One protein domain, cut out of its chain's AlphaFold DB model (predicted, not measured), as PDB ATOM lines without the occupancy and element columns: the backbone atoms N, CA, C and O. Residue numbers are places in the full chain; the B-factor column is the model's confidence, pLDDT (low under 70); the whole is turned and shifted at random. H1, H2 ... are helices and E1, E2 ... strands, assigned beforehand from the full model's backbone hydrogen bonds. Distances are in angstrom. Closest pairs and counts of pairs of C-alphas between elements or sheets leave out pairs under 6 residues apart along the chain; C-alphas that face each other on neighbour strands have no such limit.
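This is residues 3 to 99 of the 99 residues of the protein "Hypothetical protein" of Cyclophora tenuis (UniProt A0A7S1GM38). A small sheet of three parallel strands has H1 over one face and the short H3 grazing it, with H2 and H4 packed together beyond the ends where the strands begin. H5 sticks out from this body as an arm, within residues 84 to 99, which stand free. The printed part has 97 residues with five named helices and three named strands, in the order E1 H1 H2 E2 H3 H4 E3 H5; the sheet's order is E1 E2 E3. The class is mixed, and the whole is loose, with a radius of gyration of the C-alphas of 16.9 A and spans of 57 by 26 by 24 A.

Inner strand E2, residues 38 to 42, is parallel to E1, residues 3 to 6, with N 5 and O 40 2.9 A apart, within hydrogen-bond range. E2 is also parallel to E3, residues 72 to 75, with N 73 and O 39 2.8 A apart, within that range. H1, residues 7 to 13, is on the sheet over E2 at a height of 9.9 A and runs along the strands; the closest C-alphas of H1 and E2, Thr 7 and Val 41, are 6.1 A apart. H3, residues 58 to 62, only grazes the sheet with residues 58 to 61. H2, residues 22 to 34, touches H4, residues 66 to 69, with residues 26 to 30 alone; the closest C-alphas, Arg 30 and Val 68, are 6.6 A apart. E1, H1 H2, E2 and E2, H3 H4, E3 are strand-helix-strand units, parallel neighbour strands with helices between, with right-handed crossovers. H5, residues 86 to 97, touches no helix. Every O i to N i+4 pair is within range in H1, H2, H3 and H5; H4 is too short for one.

E1 begins at C-alpha 3 (33.330, -4.993, 147.986), and H5 ends at C-alpha 97 (44.648, -27.022, 123.118). H2 is 18.4 A long, H5 16.7 A and E2 13.2 A.

The C-alphas farthest apart, Asp 23 and Leu 99, are 57.6 A apart. The printed part has no cut. The link from E2 to H3 is long. Residues 50 to 51, 80 to 84 and 99 have pLDDT under 70.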
ATOM      1  N   PHE A   3      33.629  -3.635 148.434       96.62
ATOM      2  CA  PHE A   3      33.330  -4.993 147.986       96.62
ATOM      3  C   PHE A   3      32.676  -4.942 146.612       96.62
ATOM      4  O   PHE A   3      31.629  -4.321 146.445       96.62
ATOM      5  N   VAL A   4      33.280  -5.616 145.636       95.38
ATOM      6  CA  VAL A   4      32.693  -5.773 144.303       95.38
ATOM      7  C   VAL A   4      31.845  -7.037 144.296       95.38
ATOM      8  O   VAL A   4      32.347  -8.125 144.578       95.38
ATOM      9  N   ILE A   5      30.559  -6.894 143.998       95.06
ATOM     10  CA  ILE A   5      29.584  -7.986 144.026       95.06
ATOM     11  C   ILE A   5      28.692  -7.950 142.784       95.06
ATOM     12  O   ILE A   5      28.567  -6.921 142.128       95.06
ATOM     13  N   GLY A   6      28.055  -9.073 142.458       92.38
ATOM     14  CA  GLY A   6      27.022  -9.114 141.419       92.38
ATOM     15  C   GLY A   6      25.633  -8.758 141.955       92.38
ATOM     16  O   GLY A   6      25.381  -8.871 143.162       92.38
ATOM     17  N   THR A   7      24.708  -8.421 141.052       91.62
ATOM     18  CA  THR A   7      23.292  -8.154 141.371       91.62
ATOM     19  C   THR A   7      22.656  -9.248 142.229       91.62
ATOM     20  O   THR A   7      21.962  -8.941 143.194       91.62
ATOM     21  N   ASP A   8      22.918 -10.529 141.948       91.88
ATOM     22  CA  ASP A   8      22.310 -11.629 142.711       91.88
ATOM     23  C   ASP A   8      22.772 -11.648 144.180       91.88
ATOM     24  O   ASP A   8      21.999 -11.996 145.073       91.88
ATOM     25  N   THR A   9      24.019 -11.250 144.449       95.12
ATOM     26  CA  THR A   9      24.542 -11.114 145.815       95.12
ATOM     27  C   THR A   9      23.926  -9.909 146.512       95.12
ATOM     28  O   THR A   9      23.516 -10.028 147.663       95.12
ATOM     29  N   MET A  10      23.794  -8.777 145.817       95.88
ATOM     30  CA  MET A  10      23.125  -7.587 146.351       95.88
ATOM     31  C   MET A  10      21.678  -7.897 146.759       95.88
ATOM     32  O   MET A  10      21.277  -7.583 147.875       95.88
ATOM     33  N   VAL A  11      20.917  -8.586 145.902       94.00
ATOM     34  CA  VAL A  11      19.536  -9.006 146.201       94.00
ATOM     35  C   VAL A  11      19.478  -9.885 147.449       94.00
ATOM     36  O   VAL A  11      18.531  -9.792 148.221       94.00
ATOM     37  N   ARG A  12      20.487 -10.733 147.682       95.38
ATOM     38  CA  ARG A  12      20.556 -11.550 148.903       95.38
ATOM     39  C   ARG A  12      20.883 -10.718 150.141       95.38
ATOM     40  O   ARG A  12      20.263 -10.951 151.168       95.38
ATOM     41  N   ILE A  13      21.802  -9.757 150.043       96.19
ATOM     42  CA  ILE A  13      22.106  -8.815 151.136       96.19
ATOM     43  C   ILE A  13      20.851  -8.023 151.525       96.19
ATOM     44  O   ILE A  13      20.602  -7.800 152.700       96.19
ATOM     45  N   LEU A  14      20.031  -7.655 150.540       95.94
ATOM     46  CA  LEU A  14      18.783  -6.912 150.722       95.94
ATOM     47  C   LEU A  14      17.551  -7.825 150.843       95.94
ATOM     48  O   LEU A  14      16.446  -7.437 150.466       95.94
ATOM     49  N   SER A  15      17.719  -9.059 151.327       95.56
ATOM     50  CA  SER A  15      16.606  -9.991 151.498       95.56
ATOM     51  C   SER A  15      16.359 -10.288 152.979       95.56
ATOM     52  O   SER A  15      17.168 -10.994 153.588       95.56
ATOM     53  N   PRO A  16      15.203  -9.875 153.541       95.75
ATOM     54  CA  PRO A  16      14.849 -10.121 154.943       95.75
ATOM     55  C   PRO A  16      14.923 -11.595 155.364       95.75
ATOM     56  O   PRO A  16      15.188 -11.904 156.522       95.75
ATOM     57  N   LYS A  17      14.784 -12.536 154.418       96.31
ATOM     58  CA  LYS A  17      14.859 -13.983 154.687       96.31
ATOM     59  C   LYS A  17      16.189 -14.449 155.300       96.31
ATOM     60  O   LYS A  17      16.238 -15.558 155.820       96.31
ATOM     61  N   TYR A  18      17.260 -13.656 155.191       96.00
ATOM     62  CA  TYR A  18      18.564 -13.952 155.798       96.00
ATOM     63  C   TYR A  18      18.789 -13.252 157.147       96.00
ATOM     64  O   TYR A  18      19.805 -13.518 157.784       96.00
ATOM     65  N   TYR A  19      17.866 -12.389 157.579       95.62
ATOM     66  CA  TYR A  19      18.013 -11.538 158.768       95.62
ATOM     67  C   TYR A  19      16.859 -11.682 159.767       95.62
ATOM     68  O   TYR A  19      17.033 -11.361 160.934       95.62
ATOM     69  N   GLY A  20      15.713 -12.220 159.339       95.19
ATOM     70  CA  GLY A  20      14.501 -12.335 160.148       95.19
ATOM     71  C   GLY A  20      13.449 -11.359 159.645       95.19
ATOM     72  O   GLY A  20      12.532 -11.763 158.925       95.19
ATOM     73  N   THR A  21      13.606 -10.081 159.987       97.12
ATOM     74  CA  THR A  21      12.731  -8.990 159.534       97.12
ATOM     75  C   THR A  21      13.440  -8.025 158.580       97.12
ATOM     76  O   THR A  21      14.645  -8.112 158.337       97.12
ATOM     77  N   GLU A  22      12.673  -7.112 157.981       96.12
ATOM     78  CA  GLU A  22      13.223  -6.033 157.152       96.12
ATOM     79  C   GLU A  22      14.033  -5.029 157.989       96.12
ATOM     80  O   GLU A  22      15.091  -4.575 157.550       96.12
ATOM     81  N   ASP A  23      13.601  -4.755 159.220       96.81
ATOM     82  CA  ASP A  23      14.332  -3.880 160.137       96.81
ATOM     83  C   ASP A  23      15.681  -4.493 160.541       96.81
ATOM     84  O   ASP A  23      16.703  -3.806 160.464       96.81
ATOM     85  N   ASP A  24      15.717  -5.796 160.853       97.88
ATOM     86  CA  ASP A  24      16.963  -6.520 161.169       97.88
ATOM     87  C   ASP A  24      17.951  -6.481 159.991       97.88
ATOM     88  O   ASP A  24      19.163  -6.325 160.162       97.88
ATOM     89  N   MET A  25      17.430  -6.596 158.765       97.88
ATOM     90  CA  MET A  25      18.225  -6.473 157.547       97.88
ATOM     91  C   MET A  25      18.827  -5.070 157.424       97.88
ATOM     92  O   MET A  25      20.027  -4.939 157.171       97.88
ATOM     93  N   PHE A  26      18.034  -4.012 157.616       97.69
ATOM     94  CA  PHE A  26      18.553  -2.647 157.548       97.69
ATOM     95  C   PHE A  26      19.559  -2.347 158.659       97.69
ATOM     96  O   PHE A  26      20.562  -1.682 158.393       97.69
ATOM     97  N   GLU A  27      19.340  -2.841 159.876       98.00
ATOM     98  CA  GLU A  27      20.302  -2.710 160.970       98.00
ATOM     99  C   GLU A  27      21.635  -3.382 160.621       98.00
ATOM    100  O   GLU A  27      22.693  -2.755 160.735       98.00
ATOM    101  N   ALA A  28      21.596  -4.608 160.097       97.75
ATOM    102  CA  ALA A  28      22.796  -5.327 159.688       97.75
ATOM    103  C   ALA A  28      23.547  -4.613 158.554       97.75
ATOM    104  O   ALA A  28      24.772  -4.473 158.610       97.75
ATOM    105  N   VAL A  29      22.834  -4.127 157.533       97.38
ATOM    106  CA  VAL A  29      23.450  -3.380 156.426       97.38
ATOM    107  C   VAL A  29      24.068  -2.078 156.938       97.38
ATOM    108  O   VAL A  29      25.231  -1.811 156.649       97.38
ATOM    109  N   ARG A  30      23.381  -1.315 157.793       97.69
ATOM    110  CA  ARG A  30      23.958  -0.111 158.419       97.69
ATOM    111  C   ARG A  30      25.188  -0.421 159.260       97.69
ATOM    112  O   ARG A  30      26.159   0.327 159.196       97.69
ATOM    113  N   ALA A  31      25.187  -1.520 160.012       98.00
ATOM    114  CA  ALA A  31      26.345  -1.940 160.793       98.00
ATOM    115  C   ALA A  31      27.568  -2.198 159.896       98.00
ATOM    116  O   ALA A  31      28.675  -1.768 160.225       98.00
ATOM    117  N   MET A  32      27.370  -2.813 158.722       97.06
ATOM    118  CA  MET A  32      28.427  -2.938 157.713       97.06
ATOM    119  C   MET A  32      28.905  -1.557 157.239       97.06
ATOM    120  O   MET A  32      30.110  -1.310 157.176       97.06
ATOM    121  N   GLY A  33      27.984  -0.631 156.961       96.50
ATOM    122  CA  GLY A  33      28.307   0.736 156.537       96.50
ATOM    123  C   GLY A  33      29.118   1.502 157.579       96.50
ATOM    124  O   GLY A  33      30.136   2.108 157.248       96.50
ATOM    125  N   HIS A  34      28.748   1.395 158.857       96.88
ATOM    126  CA  HIS A  34      29.499   1.967 159.977       96.88
ATOM    127  C   HIS A  34      30.891   1.339 160.145       96.88
ATOM    128  O   HIS A  34      31.829   2.030 160.533       96.88
ATOM    129  N   ALA A  35      31.060   0.062 159.790       97.00
ATOM    130  CA  ALA A  35      32.370  -0.589 159.697       97.00
ATOM    131  C   ALA A  35      33.170  -0.179 158.438       97.00
ATOM    132  O   ALA A  35      34.270  -0.681 158.195       97.00
ATOM    133  N   GLY A  36      32.634   0.738 157.625       96.56
ATOM    134  CA  GLY A  36      33.266   1.274 156.426       96.56
ATOM    135  C   GLY A  36      33.090   0.402 155.184       96.56
ATOM    136  O   GLY A  36      33.877   0.541 154.245       96.56
ATOM    137  N   VAL A  37      32.127  -0.520 155.169       97.69
ATOM    138  CA  VAL A  37      31.801  -1.339 153.993       97.69
ATOM    139  C   VAL A  37      31.070  -0.497 152.952       97.69
ATOM    140  O   VAL A  37      30.113   0.202 153.271       97.69
ATOM    141  N   HIS A  38      31.497  -0.618 151.697       97.50
ATOM    142  CA  HIS A  38      30.811  -0.045 150.539       97.50
ATOM    143  C   HIS A  38      30.674  -1.098 149.444       97.50
ATOM    144  O   HIS A  38      31.640  -1.809 149.163       97.50
ATOM    145  N   PHE A  39      29.512  -1.198 148.806       97.56
ATOM    146  CA  PHE A  39      29.252  -2.185 147.761       97.56
ATOM    147  C   PHE A  39      29.303  -1.545 146.378       97.56
ATOM    148  O   PHE A  39      28.596  -0.586 146.088       97.56
ATOM    149  N   VAL A  40      30.113  -2.115 145.493       95.81
ATOM    150  CA  VAL A  40      30.103  -1.806 144.062       95.81
ATOM    151  C   VAL A  40      29.438  -2.976 143.352       95.81
ATOM    152  O   VAL A  40      29.909  -4.110 143.447       95.81
ATOM    153  N   VAL A  41      28.321  -2.718 142.682       94.50
ATOM    154  CA  VAL A  41      27.439  -3.762 142.157       94.50
ATOM    155  C   VAL A  41      27.540  -3.814 140.643       94.50
ATOM    156  O   VAL A  41      27.149  -2.874 139.954       94.50
ATOM    157  N   GLY A  42      28.061  -4.925 140.132       91.12
ATOM    158  CA  GLY A  42      28.033  -5.252 138.713       91.12
ATOM    159  C   GLY A  42      26.696  -5.874 138.321       91.12
ATOM    160  O   GLY A  42      26.217  -6.797 138.988       91.12
ATOM    161  N   GLY A  43      26.116  -5.378 137.229       87.50
ATOM    162  CA  GLY A  43      24.907  -5.950 136.648       87.50
ATOM    163  C   GLY A  43      25.120  -7.336 136.032       87.50
ATOM    164  O   GLY A  43      26.248  -7.809 135.879       87.50
ATOM    165  N   ARG A  44      24.021  -7.991 135.651       84.75
ATOM    166  CA  ARG A  44      24.040  -9.258 134.904       84.75
ATOM    167  C   ARG A  44      23.119  -9.203 133.694       84.75
ATOM    168  O   ARG A  44      22.118  -8.492 133.722       84.75
ATOM    169  N   MET A  45      23.392 -10.036 132.696       81.06
ATOM    170  CA  MET A  45      22.430 -10.285 131.623       81.06
ATOM    171  C   MET A  45      21.213 -11.047 132.150       81.06
ATOM    172  O   MET A  45      21.317 -11.913 133.034       81.06
ATOM    173  N   ASP A  46      20.048 -10.731 131.600       79.25
ATOM    174  CA  ASP A  46      18.860 -11.541 131.769       79.25
ATOM    175  C   ASP A  46      19.063 -12.870 131.035       79.25
ATOM    176  O   ASP A  46      19.565 -12.947 129.915       79.25
ATOM    177  N   GLN A  47      18.695 -13.962 131.697       73.00
ATOM    178  CA  GLN A  47      18.772 -15.287 131.098       73.00
ATOM    179  C   GLN A  47      17.680 -15.492 130.040       73.00
ATOM    180  O   GLN A  47      17.850 -16.347 129.171       73.00
ATOM    181  N   LYS A  48      16.578 -14.733 130.131       78.56
ATOM    182  CA  LYS A  48      15.433 -14.795 129.216       78.56
ATOM    183  C   LYS A  48      15.588 -13.868 128.014       78.56
ATOM    184  O   LYS A  48      15.171 -14.244 126.925       78.56
ATOM    185  N   ASP A  49      16.207 -12.708 128.208       78.25
ATOM    186  CA  ASP A  49      16.507 -11.738 127.154       78.25
ATOM    187  C   ASP A  49      18.011 -11.447 127.150       78.25
ATOM    188  O   ASP A  49      18.499 -10.528 127.804       78.25
ATOM    189  N   LYS A  50      18.759 -12.295 126.441       68.19
ATOM    190  CA  LYS A  50      20.224 -12.211 126.378       68.19
ATOM    191  C   LYS A  50      20.734 -11.132 125.426       68.19
ATOM    192  O   LYS A  50      21.935 -10.887 125.421       68.19
ATOM    193  N   GLU A  51      19.867 -10.543 124.604       67.31
ATOM    194  CA  GLU A  51      20.265  -9.523 123.630       67.31
ATOM    195  C   GLU A  51      20.015  -8.108 124.155       67.31
ATOM    196  O   GLU A  51      20.822  -7.227 123.880       67.31
ATOM    197  N   ASN A  52      18.952  -7.898 124.944       70.25
ATOM    198  CA  ASN A  52      18.565  -6.565 125.422       70.25
ATOM    199  C   ASN A  52      18.272  -6.492 126.930       70.25
ATOM    200  O   ASN A  52      18.070  -5.402 127.468       70.25
ATOM    201  N   GLY A  53      18.238  -7.622 127.638       76.69
ATOM    202  CA  GLY A  53      17.967  -7.650 129.070       76.69
ATOM    203  C   GLY A  53      19.239  -7.463 129.889       76.69
ATOM    204  O   GLY A  53      19.973  -8.423 130.111       76.69
ATOM    205  N   PHE A  54      19.480  -6.259 130.408       81.06
ATOM    206  CA  PHE A  54      20.507  -6.017 131.425       81.06
ATOM    207  C   PHE A  54      19.876  -5.656 132.771       81.06
ATOM    208  O   PHE A  54      19.051  -4.750 132.879       81.06
ATOM    209  N   VAL A  55      20.295  -6.351 133.829       85.50
ATOM    210  CA  VAL A  55      19.802  -6.151 135.195       85.50
ATOM    211  C   VAL A  55      20.913  -5.548 136.052       85.50
ATOM    212  O   VAL A  55      21.759  -6.263 136.598       85.50
ATOM    213  N   SER A  56      20.892  -4.220 136.198       83.56
ATOM    214  CA  SER A  56      21.899  -3.442 136.942       83.56
ATOM    215  C   SER A  56      21.734  -3.488 138.467       83.56
ATOM    216  O   SER A  56      22.686  -3.246 139.198       83.56
ATOM    217  N   GLY A  57      20.527  -3.782 138.961       84.88
ATOM    218  CA  GLY A  57      20.186  -3.659 140.384       84.88
ATOM    219  C   GLY A  57      19.750  -2.251 140.812       84.88
ATOM    220  O   GLY A  57      19.368  -2.053 141.961       84.88
ATOM    221  N   GLU A  58      19.728  -1.279 139.897       89.19
ATOM    222  CA  GLU A  58      19.377   0.114 140.206       89.19
ATOM    223  C   GLU A  58      17.964   0.276 140.774       89.19
ATOM    224  O   GLU A  58      17.763   1.013 141.738       89.19
ATOM    225  N   GLU A  59      16.986  -0.447 140.224       88.06
ATOM    226  CA  GLU A  59      15.609  -0.419 140.722       88.06
ATOM    227  C   GLU A  59      15.516  -0.901 142.176       88.06
ATOM    228  O   GLU A  59      14.816  -0.287 142.978       88.06
ATOM    229  N   HIS A  60      16.290  -1.932 142.536       87.88
ATOM    230  CA  HIS A  60      16.326  -2.462 143.901       87.88
ATOM    231  C   HIS A  60      16.947  -1.468 144.878       87.88
ATOM    232  O   HIS A  60      16.531  -1.401 146.024       87.88
ATOM    233  N   VAL A  61      17.944  -0.698 144.438       90.62
ATOM    234  CA  VAL A  61      18.599   0.314 145.274       90.62
ATOM    235  C   VAL A  61      17.724   1.560 145.429       90.62
ATOM    236  O   VAL A  61      17.727   2.188 146.484       90.62
ATOM    237  N   ARG A  62      16.935   1.920 144.408       91.62
ATOM    238  CA  ARG A  62      16.068   3.111 144.417       91.62
ATOM    239  C   ARG A  62      14.915   3.023 145.424       91.62
ATOM    240  O   ARG A  62      14.442   4.065 145.869       91.62
ATOM    241  N   SER A  63      14.461   1.819 145.767       91.12
ATOM    242  CA  SER A  63      13.402   1.611 146.762       91.12
ATOM    243  C   SER A  63      13.898   1.645 148.213       91.12
ATOM    244  O   SER A  63      13.077   1.636 149.127       91.12
ATOM    245  N   LEU A  64      15.216   1.688 148.443       94.25
ATOM    246  CA  LEU A  64      15.795   1.637 149.784       94.25
ATOM    247  C   LEU A  64      15.758   3.003 150.490       94.25
ATOM    248  O   LEU A  64      15.781   4.053 149.841       94.25
ATOM    249  N   PRO A  65      15.805   3.009 151.834       96.12
ATOM    250  CA  PRO A  65      16.136   4.198 152.613       96.12
ATOM    251  C   PRO A  65      17.447   4.851 152.140       96.12
ATOM    252  O   PRO A  65      18.398   4.159 151.777       96.12
ATOM    253  N   LYS A  66      17.521   6.190 152.154       95.69
ATOM    254  CA  LYS A  66      18.654   6.951 151.580       95.69
ATOM    255  C   LYS A  66      20.013   6.613 152.194       95.69
ATOM    256  O   LYS A  66      21.025   6.606 151.499       95.69
ATOM    257  N   ASP A  67      20.041   6.377 153.496       94.81
ATOM    258  CA  ASP A  67      21.231   5.972 154.240       94.81
ATOM    259  C   ASP A  67      21.756   4.619 153.746       94.81
ATOM    260  O   ASP A  67      22.939   4.490 153.443       94.81
ATOM    261  N   VAL A  68      20.865   3.650 153.542       96.50
ATOM    262  CA  VAL A  68      21.202   2.335 152.981       96.50
ATOM    263  C   VAL A  68      21.588   2.458 151.507       96.50
ATOM    264  O   VAL A  68      22.582   1.879 151.081       96.50
ATOM    265  N   GLN A  69      20.856   3.265 150.735       96.31
ATOM    266  CA  GLN A  69      21.131   3.541 149.324       96.31
ATOM    267  C   GLN A  69      22.567   4.038 149.109       96.31
ATOM    268  O   GLN A  69      23.238   3.607 148.171       96.31
ATOM    269  N   SER A  70      23.052   4.911 149.997       95.88
ATOM    270  CA  SER A  70      24.391   5.505 149.910       95.88
ATOM    271  C   SER A  70      25.537   4.490 149.998       95.88
ATOM    272  O   SER A  70      26.650   4.791 149.573       95.88
ATOM    273  N   MET A  71      25.259   3.276 150.485       96.88
ATOM    274  CA  MET A  71      26.231   2.189 150.588       96.88
ATOM    275  C   MET A  71      26.447   1.418 149.280       96.88
ATOM    276  O   MET A  71      27.288   0.517 149.241       96.88
ATOM    277  N   PHE A  72      25.687   1.725 148.224       96.56
ATOM    278  CA  PHE A  72      25.741   1.013 146.952       96.56
ATOM    279  C   PHE A  72      26.130   1.949 145.808       96.56
ATOM    280  O   PHE A  72      25.548   3.012 145.599       96.56
ATOM    281  N   THR A  73      27.091   1.515 145.000       95.25
ATOM    282  CA  THR A  73      27.393   2.094 143.693       95.25
ATOM    283  C   THR A  73      27.054   1.071 142.626       95.25
ATOM    284  O   THR A  73      27.699   0.029 142.534       95.25
ATOM    285  N   ILE A  74      26.042   1.368 141.817       93.62
ATOM    286  CA  ILE A  74      25.652   0.522 140.692       93.62
ATOM    287  C   ILE A  74      26.550   0.830 139.496       93.62
ATOM    288  O   ILE A  74      26.644   1.979 139.064       93.62
ATOM    289  N   VAL A  75      27.190  -0.200 138.952       90.44
ATOM    290  CA  VAL A  75      27.945  -0.107 137.704       90.44
ATOM    291  C   VAL A  75      26.960  -0.226 136.544       90.44
ATOM    292  O   VAL A  75      26.258  -1.233 136.418       90.44
ATOM    293  N   GLN A  76      26.873   0.814 135.714       82.44
ATOM    294  CA  GLN A  76      25.961   0.808 134.572       82.44
ATOM    295  C   GLN A  76      26.503  -0.081 133.453       82.44
ATOM    296  O   GLN A  76      27.712  -0.240 133.294       82.44
ATOM    297  N   GLU A  77      25.600  -0.605 132.626       78.62
ATOM    298  CA  GLU A  77      25.947  -1.430 131.462       78.62
ATOM    299  C   GLU A  77      26.987  -0.753 130.561       78.62
ATOM    300  O   GLU A  77      27.977  -1.364 130.168       78.62
ATOM    301  N   LYS A  78      26.809   0.548 130.303       75.94
ATOM    302  CA  LYS A  78      27.715   1.353 129.472       75.94
ATOM    303  C   LYS A  78      29.148   1.432 130.028       75.94
ATOM    304  O   LYS A  78      30.078   1.634 129.255       75.94
ATOM    305  N   ASP A  79      29.308   1.294 131.346       74.06
ATOM    306  CA  ASP A  79      30.589   1.409 132.048       74.06
ATOM    307  C   ASP A  79      31.272   0.035 132.200       74.06
ATOM    308  O   ASP A  79      32.476  -0.043 132.442       74.06
ATOM    309  N   PHE A  80      30.514  -1.059 132.046       67.00
ATOM    310  CA  PHE A  80      30.986  -2.434 132.215       67.00
ATOM    311  C   PHE A  80      30.325  -3.383 131.210       67.00
ATOM    312  O   PHE A  80      29.647  -4.344 131.573       67.00
ATOM    313  N   ARG A  81      30.552  -3.130 129.918       63.00
ATOM    314  CA  ARG A  81      30.226  -4.084 128.857       63.00
ATOM    315  C   ARG A  81      31.481  -4.825 128.422       63.00
ATOM    316  O   ARG A  81      32.285  -4.319 127.643       63.00
ATOM    317  N   VAL A  82      31.627  -6.048 128.915       60.09
ATOM    318  CA  VAL A  82      32.570  -7.032 128.378       60.09
ATOM    319  C   VAL A  82      31.770  -8.302 128.114       60.09
ATOM    320  O   VAL A  82      31.512  -9.077 129.032       60.09
ATOM    321  N   ASP A  83      31.344  -8.484 126.862       62.91
ATOM    322  CA  ASP A  83      30.563  -9.643 126.405       62.91
ATOM    323  C   ASP A  83      31.450 -10.900 126.369       62.91
ATOM    324  O   ASP A  83      31.913 -11.346 125.317       62.91
ATOM    325  N   ILE A  84      31.782 -11.431 127.550       66.56
ATOM    326  CA  ILE A  84      32.604 -12.631 127.711       66.56
ATOM    327  C   ILE A  84      32.056 -13.479 128.867       66.56
ATOM    328  O   ILE A  84      32.151 -13.101 130.034       66.56
ATOM    329  N   SER A  85      31.549 -14.678 128.566       70.25
ATOM    330  CA  SER A  85      31.172 -15.655 129.595       70.25
ATOM    331  C   SER A  85      32.319 -16.614 129.939       70.25
ATOM    332  O   SER A  85      33.120 -16.996 129.083       70.25
ATOM    333  N   SER A  86      32.379 -17.109 131.183       74.81
ATOM    334  CA  SER A  86      33.366 -18.138 131.564       74.81
ATOM    335  C   SER A  86      33.215 -19.433 130.759       74.81
ATOM    336  O   SER A  86      34.187 -20.156 130.573       74.81
ATOM    337  N   SER A  87      32.004 -19.739 130.286       77.69
ATOM    338  CA  SER A  87      31.754 -20.897 129.423       77.69
ATOM    339  C   SER A  87      32.391 -20.715 128.052       77.69
ATOM    340  O   SER A  87      33.065 -21.626 127.584       77.69
ATOM    341  N   GLU A  88      32.251 -19.537 127.443       81.94
ATOM    342  CA  GLU A  88      32.938 -19.219 126.188       81.94
ATOM    343  C   GLU A  88      34.453 -19.190 126.365       81.94
ATOM    344  O   GLU A  88      35.160 -19.713 125.512       81.94
ATOM    345  N   ILE A  89      34.961 -18.646 127.478       84.25
ATOM    346  CA  ILE A  89      36.400 -18.680 127.781       84.25
ATOM    347  C   ILE A  89      36.896 -20.128 127.836       84.25
ATOM    348  O   ILE A  89      37.879 -20.453 127.174       84.25
ATOM    349  N   ARG A  90      36.214 -21.006 128.585       88.38
ATOM    350  CA  ARG A  90      36.589 -22.425 128.681       88.38
ATOM    351  C   ARG A  90      36.538 -23.116 127.323       88.38
ATOM    352  O   ARG A  90      37.475 -23.829 126.985       88.38
ATOM    353  N   LYS A  91      35.492 -22.858 126.535       88.25
ATOM    354  CA  LYS A  91      35.351 -23.406 125.182       88.25
ATOM    355  C   LYS A  91      36.523 -22.979 124.288       88.25
ATOM    356  O   LYS A  91      37.188 -23.829 123.713       88.25
ATOM    357  N   ARG A  92      36.844 -21.678 124.262       88.06
ATOM    358  CA  ARG A  92      37.985 -21.128 123.506       88.06
ATOM    359  C   ARG A  92      39.325 -21.708 123.966       88.06
ATOM    360  O   ARG A  92      40.222 -21.889 123.153       88.06
ATOM    361  N   GLN A  93      39.489 -21.970 125.265       89.12
ATOM    362  CA  GLN A  93      40.702 -22.596 125.800       89.12
ATOM    363  C   GLN A  93      40.835 -24.061 125.374       89.12
ATOM    364  O   GLN A  93      41.940 -24.479 125.047       89.12
ATOM    365  N   GLN A  94      39.734 -24.818 125.344       88.00
ATOM    366  CA  GLN A  94      39.715 -26.202 124.860       88.00
ATOM    367  C   GLN A  94      40.049 -26.276 123.365       88.00
ATOM    368  O   GLN A  94      40.989 -26.970 122.998       88.00
ATOM    369  N   GLU A  95      39.382 -25.468 122.534       86.75
ATOM    370  CA  GLU A  95      39.629 -25.398 121.082       86.75
ATOM    371  C   GLU A  95      41.097 -25.064 120.747       86.75
ATOM    372  O   GLU A  95      41.635 -25.527 119.747       86.75
ATOM    373  N   LYS A  96      41.774 -24.276 121.593       83.81
ATOM    374  CA  LYS A  96      43.177 -23.876 121.400       83.81
ATOM    375  C   LYS A  96      44.198 -24.929 121.856       83.81
ATOM    376  O   LYS A  96      45.359 -24.808 121.494       83.81
ATOM    377  N   MET A  97      43.798 -25.900 122.681       76.00
ATOM    378  CA  MET A  97      44.648 -27.022 123.118       76.00
ATOM    379  C   MET A  97      44.554 -28.236 122.180       76.00
ATOM    380  O   MET A  97      45.404 -29.118 122.245       76.00
ATOM    381  N   GLU A  98      43.528 -28.285 121.330       71.25
ATOM    382  CA  GLU A  98      43.320 -29.321 120.307       71.25
ATOM    383  C   GLU A  98      44.015 -28.996 118.965       71.25
ATOM    384  O   GLU A  98      43.902 -29.766 118.009       71.25
ATOM    385  N   LEU A  99      44.736 -27.869 118.907       55.44
ATOM    386  CA  LEU A  99      45.498 -27.325 117.772       55.44
ATOM    387  C   LEU A  99      47.003 -27.392 118.056       55.44
ATOM    388  O   LEU A  99      47.755 -27.725 117.114       55.44
TER     389      LEU A  99